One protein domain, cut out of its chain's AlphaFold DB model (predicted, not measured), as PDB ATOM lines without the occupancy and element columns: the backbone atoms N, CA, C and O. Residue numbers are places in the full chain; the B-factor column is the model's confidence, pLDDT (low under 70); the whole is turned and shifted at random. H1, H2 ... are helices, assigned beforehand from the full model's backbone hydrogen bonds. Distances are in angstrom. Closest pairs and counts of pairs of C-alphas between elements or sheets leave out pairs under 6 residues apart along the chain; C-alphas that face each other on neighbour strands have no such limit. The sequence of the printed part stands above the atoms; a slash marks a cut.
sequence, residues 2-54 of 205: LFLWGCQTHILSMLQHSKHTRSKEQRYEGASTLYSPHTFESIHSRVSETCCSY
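This is residues 2 to 54 of the 205 residues of the protein "Ceramidse_alk_C domain-containing protein" of Aegilops tauschii subsp. strangulata (UniProt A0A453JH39). Two long helices, H1 and H3, make a flat, open V, with short H2 in the turn at its closed end; residues 2 to 14 and 45 to 54 stand free as its arms. The printed part has 53 residues, all helix in class, in the order H1, H2, H3. It is loose, with a radius of gyration of the C-alphas of 13.3 A and spans of 38 by 26 by 11 A.

H1, residues 2 to 24, and H3, residues 39 to 53, only just touch, with 3 pairs of C-alphas within 8 A, through residues 16 to 19 and 40 to 41 alone; the closest C-alphas, of Gln 16 and Glu 41, are 7.1 A apart. They run opposite ways at a shallow tilt of 33 degrees, only just short of steep. H2, residues 28 to 31, touches H1 only at the corner, through residues 22 to 24 of H1 alone; the closest C-alphas, of Ser 23 and Gly 30, are 3.9 A apart. H2 and H3 are apart. In H1 and H3 every O i to N i+4 pair is within hydrogen-bond range; H2 is too short for one.

H1 is 33.8 A long from C-alpha 2 at (-163.297, 150.412, 209.550); H3 is 21.4 A long, to C-alpha 53 at (-157.330, 128.263, 213.184).

The C-alphas of Leu 2 and Tyr 28, the two farthest apart, are 39.3 A apart. The printed part has no cut; the link H1 to H2 is tight, H2 to H3 short. Residues 2 to 23 and 54 have pLDDT under 70.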
ATOM      1  N   LEU A   2    -164.344 150.040 208.567       43.38
ATOM      2  CA  LEU A   2    -163.297 150.412 209.550       43.38
ATOM      3  C   LEU A   2    -163.811 150.813 210.954       43.38
ATOM      4  O   LEU A   2    -163.155 150.533 211.952       43.38
ATOM      5  N   PHE A   3    -165.001 151.419 211.051       37.53
ATOM      6  CA  PHE A   3    -165.563 151.898 212.326       37.53
ATOM      7  C   PHE A   3    -165.989 150.782 213.298       37.53
ATOM      8  O   PHE A   3    -165.856 150.942 214.508       37.53
ATOM      9  N   LEU A   4    -166.463 149.641 212.785       41.62
ATOM     10  CA  LEU A   4    -166.871 148.501 213.618       41.62
ATOM     11  C   LEU A   4    -165.659 147.783 214.227       41.62
ATOM     12  O   LEU A   4    -165.694 147.404 215.392       41.62
ATOM     13  N   TRP A   5    -164.559 147.678 213.473       40.66
ATOM     14  CA  TRP A   5    -163.310 147.087 213.963       40.66
ATOM     15  C   TRP A   5    -162.674 147.919 215.081       40.66
ATOM     16  O   TRP A   5    -162.359 147.362 216.127       40.66
ATOM     17  N   GLY A   6    -162.567 149.243 214.913       41.19
ATOM     18  CA  GLY A   6    -161.975 150.126 215.930       41.19
ATOM     19  C   GLY A   6    -162.767 150.193 217.243       41.19
ATOM     20  O   GLY A   6    -162.176 150.300 218.315       41.19
ATOM     21  N   CYS A   7    -164.098 150.070 217.184       45.59
ATOM     22  CA  CYS A   7    -164.947 150.032 218.377       45.59
ATOM     23  C   CYS A   7    -164.777 148.711 219.154       45.59
ATOM     24  O   CYS A   7    -164.660 148.719 220.380       45.59
ATOM     25  N   GLN A   8    -164.656 147.585 218.444       52.97
ATOM     26  CA  GLN A   8    -164.448 146.264 219.042       52.97
ATOM     27  C   GLN A   8    -163.094 146.154 219.764       52.97
ATOM     28  O   GLN A   8    -163.029 145.608 220.865       52.97
ATOM     29  N   THR A   9    -162.020 146.711 219.191       60.81
ATOM     30  CA  THR A   9    -160.679 146.687 219.809       60.81
ATOM     31  C   THR A   9    -160.620 147.533 221.083       60.81
ATOM     32  O   THR A   9    -159.988 147.141 222.063       60.81
ATOM     33  N   HIS A  10    -161.322 148.669 221.103       56.34
ATOM     34  CA  HIS A  10    -161.390 149.549 222.271       56.34
ATOM     35  C   HIS A  10    -162.158 148.927 223.445       56.34
ATOM     36  O   HIS A  10    -161.715 149.030 224.590       56.34
ATOM     37  N   ILE A  11    -163.278 148.251 223.171       62.72
ATOM     38  CA  ILE A  11    -164.080 147.555 224.192       62.72
ATOM     39  C   ILE A  11    -163.281 146.404 224.814       62.72
ATOM     40  O   ILE A  11    -163.282 146.243 226.034       62.72
ATOM     41  N   LEU A  12    -162.550 145.640 223.995       62.84
ATOM     42  CA  LEU A  12    -161.676 144.571 224.473       62.84
ATOM     43  C   LEU A  12    -160.596 145.116 225.416       62.84
ATOM     44  O   LEU A  12    -160.466 144.635 226.536       62.84
ATOM     45  N   SER A  13    -159.896 146.179 225.012       64.12
ATOM     46  CA  SER A  13    -158.848 146.808 225.826       64.12
ATOM     47  C   SER A  13    -159.372 147.318 227.177       64.12
ATOM     48  O   SER A  13    -158.726 147.124 228.210       64.12
ATOM     49  N   MET A  14    -160.574 147.903 227.206       64.06
ATOM     50  CA  MET A  14    -161.208 148.342 228.456       64.06
ATOM     51  C   MET A  14    -161.590 147.166 229.365       64.06
ATOM     52  O   MET A  14    -161.421 147.252 230.584       64.06
ATOM     53  N   LEU A  15    -162.065 146.054 228.796       64.50
ATOM     54  CA  LEU A  15    -162.383 144.837 229.547       64.50
ATOM     55  C   LEU A  15    -161.121 144.190 230.128       64.50
ATOM     56  O   LEU A  15    -161.109 143.848 231.309       64.50
ATOM     57  N   GLN A  16    -160.055 144.084 229.336       62.81
ATOM     58  CA  GLN A  16    -158.748 143.570 229.759       62.81
ATOM     59  C   GLN A  16    -158.175 144.411 230.909       62.81
ATOM     60  O   GLN A  16    -157.802 143.887 231.962       62.81
ATOM     61  N   HIS A  17    -158.215 145.740 230.771       61.81
ATOM     62  CA  HIS A  17    -157.777 146.661 231.817       61.81
ATOM     63  C   HIS A  17    -158.609 146.511 233.101       61.81
ATOM     64  O   HIS A  17    -158.041 146.354 234.179       61.81
ATOM     65  N   SER A  18    -159.940 146.460 232.988       66.81
ATOM     66  CA  SER A  18    -160.854 146.279 234.126       66.81
ATOM     67  C   SER A  18    -160.670 144.935 234.850       66.81
ATOM     68  O   SER A  18    -160.797 144.851 236.074       66.81
ATOM     69  N   LYS A  19    -160.363 143.855 234.123       68.50
ATOM     70  CA  LYS A  19    -160.106 142.534 234.718       68.50
ATOM     71  C   LYS A  19    -158.740 142.479 235.397       68.50
ATOM     72  O   LYS A  19    -158.619 141.907 236.479       68.50
ATOM     73  N   HIS A  20    -157.739 143.128 234.814       65.19
ATOM     74  CA  HIS A  20    -156.409 143.234 235.397       65.19
ATOM     75  C   HIS A  20    -156.397 144.087 236.676       65.19
ATOM     76  O   HIS A  20    -155.775 143.704 237.669       65.19
ATOM     77  N   THR A  21    -157.128 145.207 236.705       62.53
ATOM     78  CA  THR A  21    -157.304 146.006 237.930       62.53
ATOM     79  C   THR A  21    -158.043 145.219 239.009       62.53
ATOM     80  O   THR A  21    -157.618 145.232 240.160       62.53
ATOM     81  N   ARG A  22    -159.059 144.425 238.642       62.62
ATOM     82  CA  ARG A  22    -159.784 143.555 239.585       62.62
ATOM     83  C   ARG A  22    -158.892 142.484 240.224       62.62
ATOM     84  O   ARG A  22    -159.064 142.172 241.399       62.62
ATOM     85  N   SER A  23    -157.926 141.937 239.483       69.88
ATOM     86  CA  SER A  23    -156.922 141.037 240.067       69.88
ATOM     87  C   SER A  23    -155.979 141.788 241.014       69.88
ATOM     88  O   SER A  23    -155.688 141.293 242.097       69.88
ATOM     89  N   LYS A  24    -155.564 143.013 240.675       73.94
ATOM     90  CA  LYS A  24    -154.696 143.849 241.528       73.94
ATOM     91  C   LYS A  24    -155.347 144.300 242.837       73.94
ATOM     92  O   LYS A  24    -154.647 144.435 243.832       73.94
ATOM     93  N   GLU A  25    -156.662 144.488 242.853       83.44
ATOM     94  CA  GLU A  25    -157.422 144.807 244.069       83.44
ATOM     95  C   GLU A  25    -157.440 143.657 245.091       83.44
ATOM     96  O   GLU A  25    -157.771 143.894 246.249       83.44
ATOM     97  N   GLN A  26    -157.099 142.422 244.680       84.06
ATOM     98  CA  GLN A  26    -157.023 141.234 245.549       84.06
ATOM     99  C   GLN A  26    -158.276 141.018 246.422       84.06
ATOM    100  O   GLN A  26    -158.213 140.521 247.545       84.06
ATOM    101  N   ARG A  27    -159.450 141.357 245.879       87.44
ATOM    102  CA  ARG A  27    -160.750 140.936 246.429       87.44
ATOM    103  C   ARG A  27    -160.946 139.431 246.213       87.44
ATOM    104  O   ARG A  27    -160.113 138.805 245.566       87.44
ATOM    105  N   TYR A  28    -162.038 138.846 246.710       90.50
ATOM    106  CA  TYR A  28    -162.280 137.395 246.645       90.50
ATOM    107  C   TYR A  28    -161.989 136.783 245.261       90.50
ATOM    108  O   TYR A  28    -161.230 135.820 245.144       90.50
ATOM    109  N   GLU A  29    -162.516 137.391 244.199       89.25
ATOM    110  CA  GLU A  29    -162.334 136.929 242.822       89.25
ATOM    111  C   GLU A  29    -160.902 137.153 242.313       89.25
ATOM    112  O   GLU A  29    -160.363 136.330 241.573       89.25
ATOM    113  N   GLY A  30    -160.269 138.257 242.717       87.00
ATOM    114  CA  GLY A  30    -158.887 138.571 242.355       87.00
ATOM    115  C   GLY A  30    -157.880 137.637 243.029       87.00
ATOM    116  O   GLY A  30    -156.979 137.139 242.360       87.00
ATOM    117  N   ALA A  31    -158.074 137.344 244.316       89.00
ATOM    118  CA  ALA A  31    -157.258 136.415 245.097       89.00
ATOM    119  C   ALA A  31    -157.479 134.943 244.692       89.00
ATOM    120  O   ALA A  31    -156.564 134.133 244.797       89.00
ATOM    121  N   SER A  32    -158.658 134.601 244.156       91.75
ATOM    122  CA  SER A  32    -158.951 133.269 243.594       91.75
ATOM    123  C   SER A  32    -158.464 133.092 242.148       91.75
ATOM    124  O   SER A  32    -158.682 132.047 241.534       91.75
ATOM    125  N   THR A  33    -157.795 134.099 241.572       88.88
ATOM    126  CA  THR A  33    -157.164 133.994 240.249       88.88
ATOM    127  C   THR A  33    -155.800 133.309 240.378       88.88
ATOM    128  O   THR A  33    -154.772 133.960 240.542       88.88
ATOM    129  N   LEU A  34    -155.805 131.975 240.301       89.44
ATOM    130  CA  LEU A  34    -154.691 131.112 240.720       89.44
ATOM    131  C   LEU A  34    -153.367 131.322 239.962       89.44
ATOM    132  O   LEU A  34    -152.301 131.177 240.552       89.44
ATOM    133  N   TYR A  35    -153.413 131.624 238.661       87.44
ATOM    134  CA  TYR A  35    -152.227 131.491 237.803       87.44
ATOM    135  C   TYR A  35    -151.451 132.785 237.554       87.44
ATOM    136  O   TYR A  35    -150.288 132.694 237.172       87.44
ATOM    137  N   SER A  36    -152.077 133.964 237.703       86.12
ATOM    138  CA  SER A  36    -151.489 135.313 237.525       86.12
ATOM    139  C   SER A  36    -152.594 136.354 237.257       86.12
ATOM    140  O   SER A  36    -153.650 135.989 236.725       86.12
ATOM    141  N   PRO A  37    -152.352 137.665 237.465       86.00
ATOM    142  CA  PRO A  37    -153.207 138.743 236.953       86.00
ATOM    143  C   PRO A  37    -153.470 138.734 235.436       86.00
ATOM    144  O   PRO A  37    -154.314 139.495 234.964       86.00
ATOM    145  N   HIS A  38    -152.758 137.902 234.671       88.06
ATOM    146  CA  HIS A  38    -152.932 137.715 233.225       88.06
ATOM    147  C   HIS A  38    -153.708 136.442 232.848       88.06
ATOM    148  O   HIS A  38    -153.815 136.126 231.668       88.06
ATOM    149  N   THR A  39    -154.275 135.718 233.821       87.19
ATOM    150  CA  THR A  39    -155.041 134.477 233.575       87.19
ATOM    151  C   THR A  39    -156.187 134.683 232.578       87.19
ATOM    152  O   THR A  39    -156.442 133.832 231.734       87.19
ATOM    153  N   PHE A  40    -156.877 135.826 232.643       88.31
ATOM    154  CA  PHE A  40    -157.941 136.146 231.688       88.31
ATOM    155  C   PHE A  40    -157.399 136.312 230.260       88.31
ATOM    156  O   PHE A  40    -157.974 135.767 229.320       88.31
ATOM    157  N   GLU A  41    -156.269 137.006 230.109       89.12
ATOM    158  CA  GLU A  41    -155.643 137.256 228.808       89.12
ATOM    159  C   GLU A  41    -155.144 135.978 228.146       89.12
ATOM    160  O   GLU A  41    -155.359 135.771 226.953       89.12
ATOM    161  N   SER A  42    -154.514 135.092 228.921       86.56
ATOM    162  CA  SER A  42    -154.003 133.826 228.395       86.56
ATOM    163  C   SER A  42    -155.132 132.917 227.903       86.56
ATOM    164  O   SER A  42    -155.017 132.333 226.825       86.56
ATOM    165  N   ILE A  43    -156.248 132.847 228.637       88.31
ATOM    166  CA  ILE A  43    -157.449 132.117 228.205       88.31
ATOM    167  C   ILE A  43    -158.040 132.765 226.951       88.31
ATOM    168  O   ILE A  43    -158.336 132.065 225.983       88.31
ATOM    169  N   HIS A  44    -158.193 134.092 226.940       87.62
ATOM    170  CA  HIS A  44    -158.788 134.808 225.815       87.62
ATOM    171  C   HIS A  44    -157.977 134.640 224.522       87.62
ATOM    172  O   HIS A  44    -158.556 134.328 223.478       87.62
ATOM    173  N   SER A  45    -156.648 134.775 224.593       86.56
ATOM    174  CA  SER A  45    -155.747 134.541 223.455       86.56
ATOM    175  C   SER A  45    -155.882 133.112 222.947       86.56
ATOM    176  O   SER A  45    -156.138 132.896 221.765       86.56
ATOM    177  N   ARG A  46    -155.823 132.123 223.850       83.94
ATOM    178  CA  ARG A  46    -155.893 130.704 223.483       83.94
ATOM    179  C   ARG A  46    -157.212 130.334 222.807       83.94
ATOM    180  O   ARG A  46    -157.205 129.596 221.820       83.94
ATOM    181  N   VAL A  47    -158.338 130.830 223.321       86.06
ATOM    182  CA  VAL A  47    -159.664 130.603 222.723       86.06
ATOM    183  C   VAL A  47    -159.756 131.275 221.355       86.06
ATOM    184  O   VAL A  47    -160.232 130.653 220.408       86.06
ATOM    185  N   SER A  48    -159.256 132.505 221.227       85.75
ATOM    186  CA  SER A  48    -159.280 133.253 219.965       85.75
ATOM    187  C   SER A  48    -158.433 132.575 218.883       85.75
ATOM    188  O   SER A  48    -158.914 132.356 217.776       85.75
ATOM    189  N   GLU A  49    -157.206 132.161 219.209       82.25
ATOM    190  CA  GLU A  49    -156.317 131.416 218.305       82.25
ATOM    191  C   GLU A  49    -156.937 130.088 217.851       82.25
ATOM    192  O   GLU A  49    -156.880 129.737 216.672       82.25
ATOM    193  N   THR A  50    -157.569 129.360 218.774       81.31
ATOM    194  CA  THR A  50    -158.222 128.078 218.469       81.31
ATOM    195  C   THR A  50    -159.450 128.269 217.579       81.31
ATOM    196  O   THR A  50    -159.645 127.521 216.626       81.31
ATOM    197  N   CYS A  51    -160.256 129.300 217.841       82.00
ATOM    198  CA  CYS A  51    -161.437 129.617 217.041       82.00
ATOM    199  C   CYS A  51    -161.062 130.036 215.607       82.00
ATOM    200  O   CYS A  51    -161.708 129.620 214.649       82.00
ATOM    201  N   CYS A  52    -159.983 130.808 215.447       81.25
ATOM    202  CA  CYS A  52    -159.530 131.302 214.145       81.25
ATOM    203  C   CYS A  52    -158.789 130.258 213.290       81.25
ATOM    204  O   CYS A  52    -158.723 130.417 212.074       81.25
ATOM    205  N   SER A  53    -158.202 129.217 213.892       76.62
ATOM    206  CA  SER A  53    -157.330 128.263 213.184       76.62
ATOM    207  C   SER A  53    -158.056 127.086 212.514       76.62
ATOM    208  O   SER A  53    -157.408 126.361 211.764       76.62
ATOM    209  N   TYR A  54    -159.371 126.908 212.729       62.97
ATOM    210  CA  TYR A  54    -160.228 125.872 212.104       62.97
ATOM    211  C   TYR A  54    -159.596 124.462 212.011       62.97
ATOM    212  O   TYR A  54    -159.879 123.697 211.088       62.97
TER     213      TYR A  54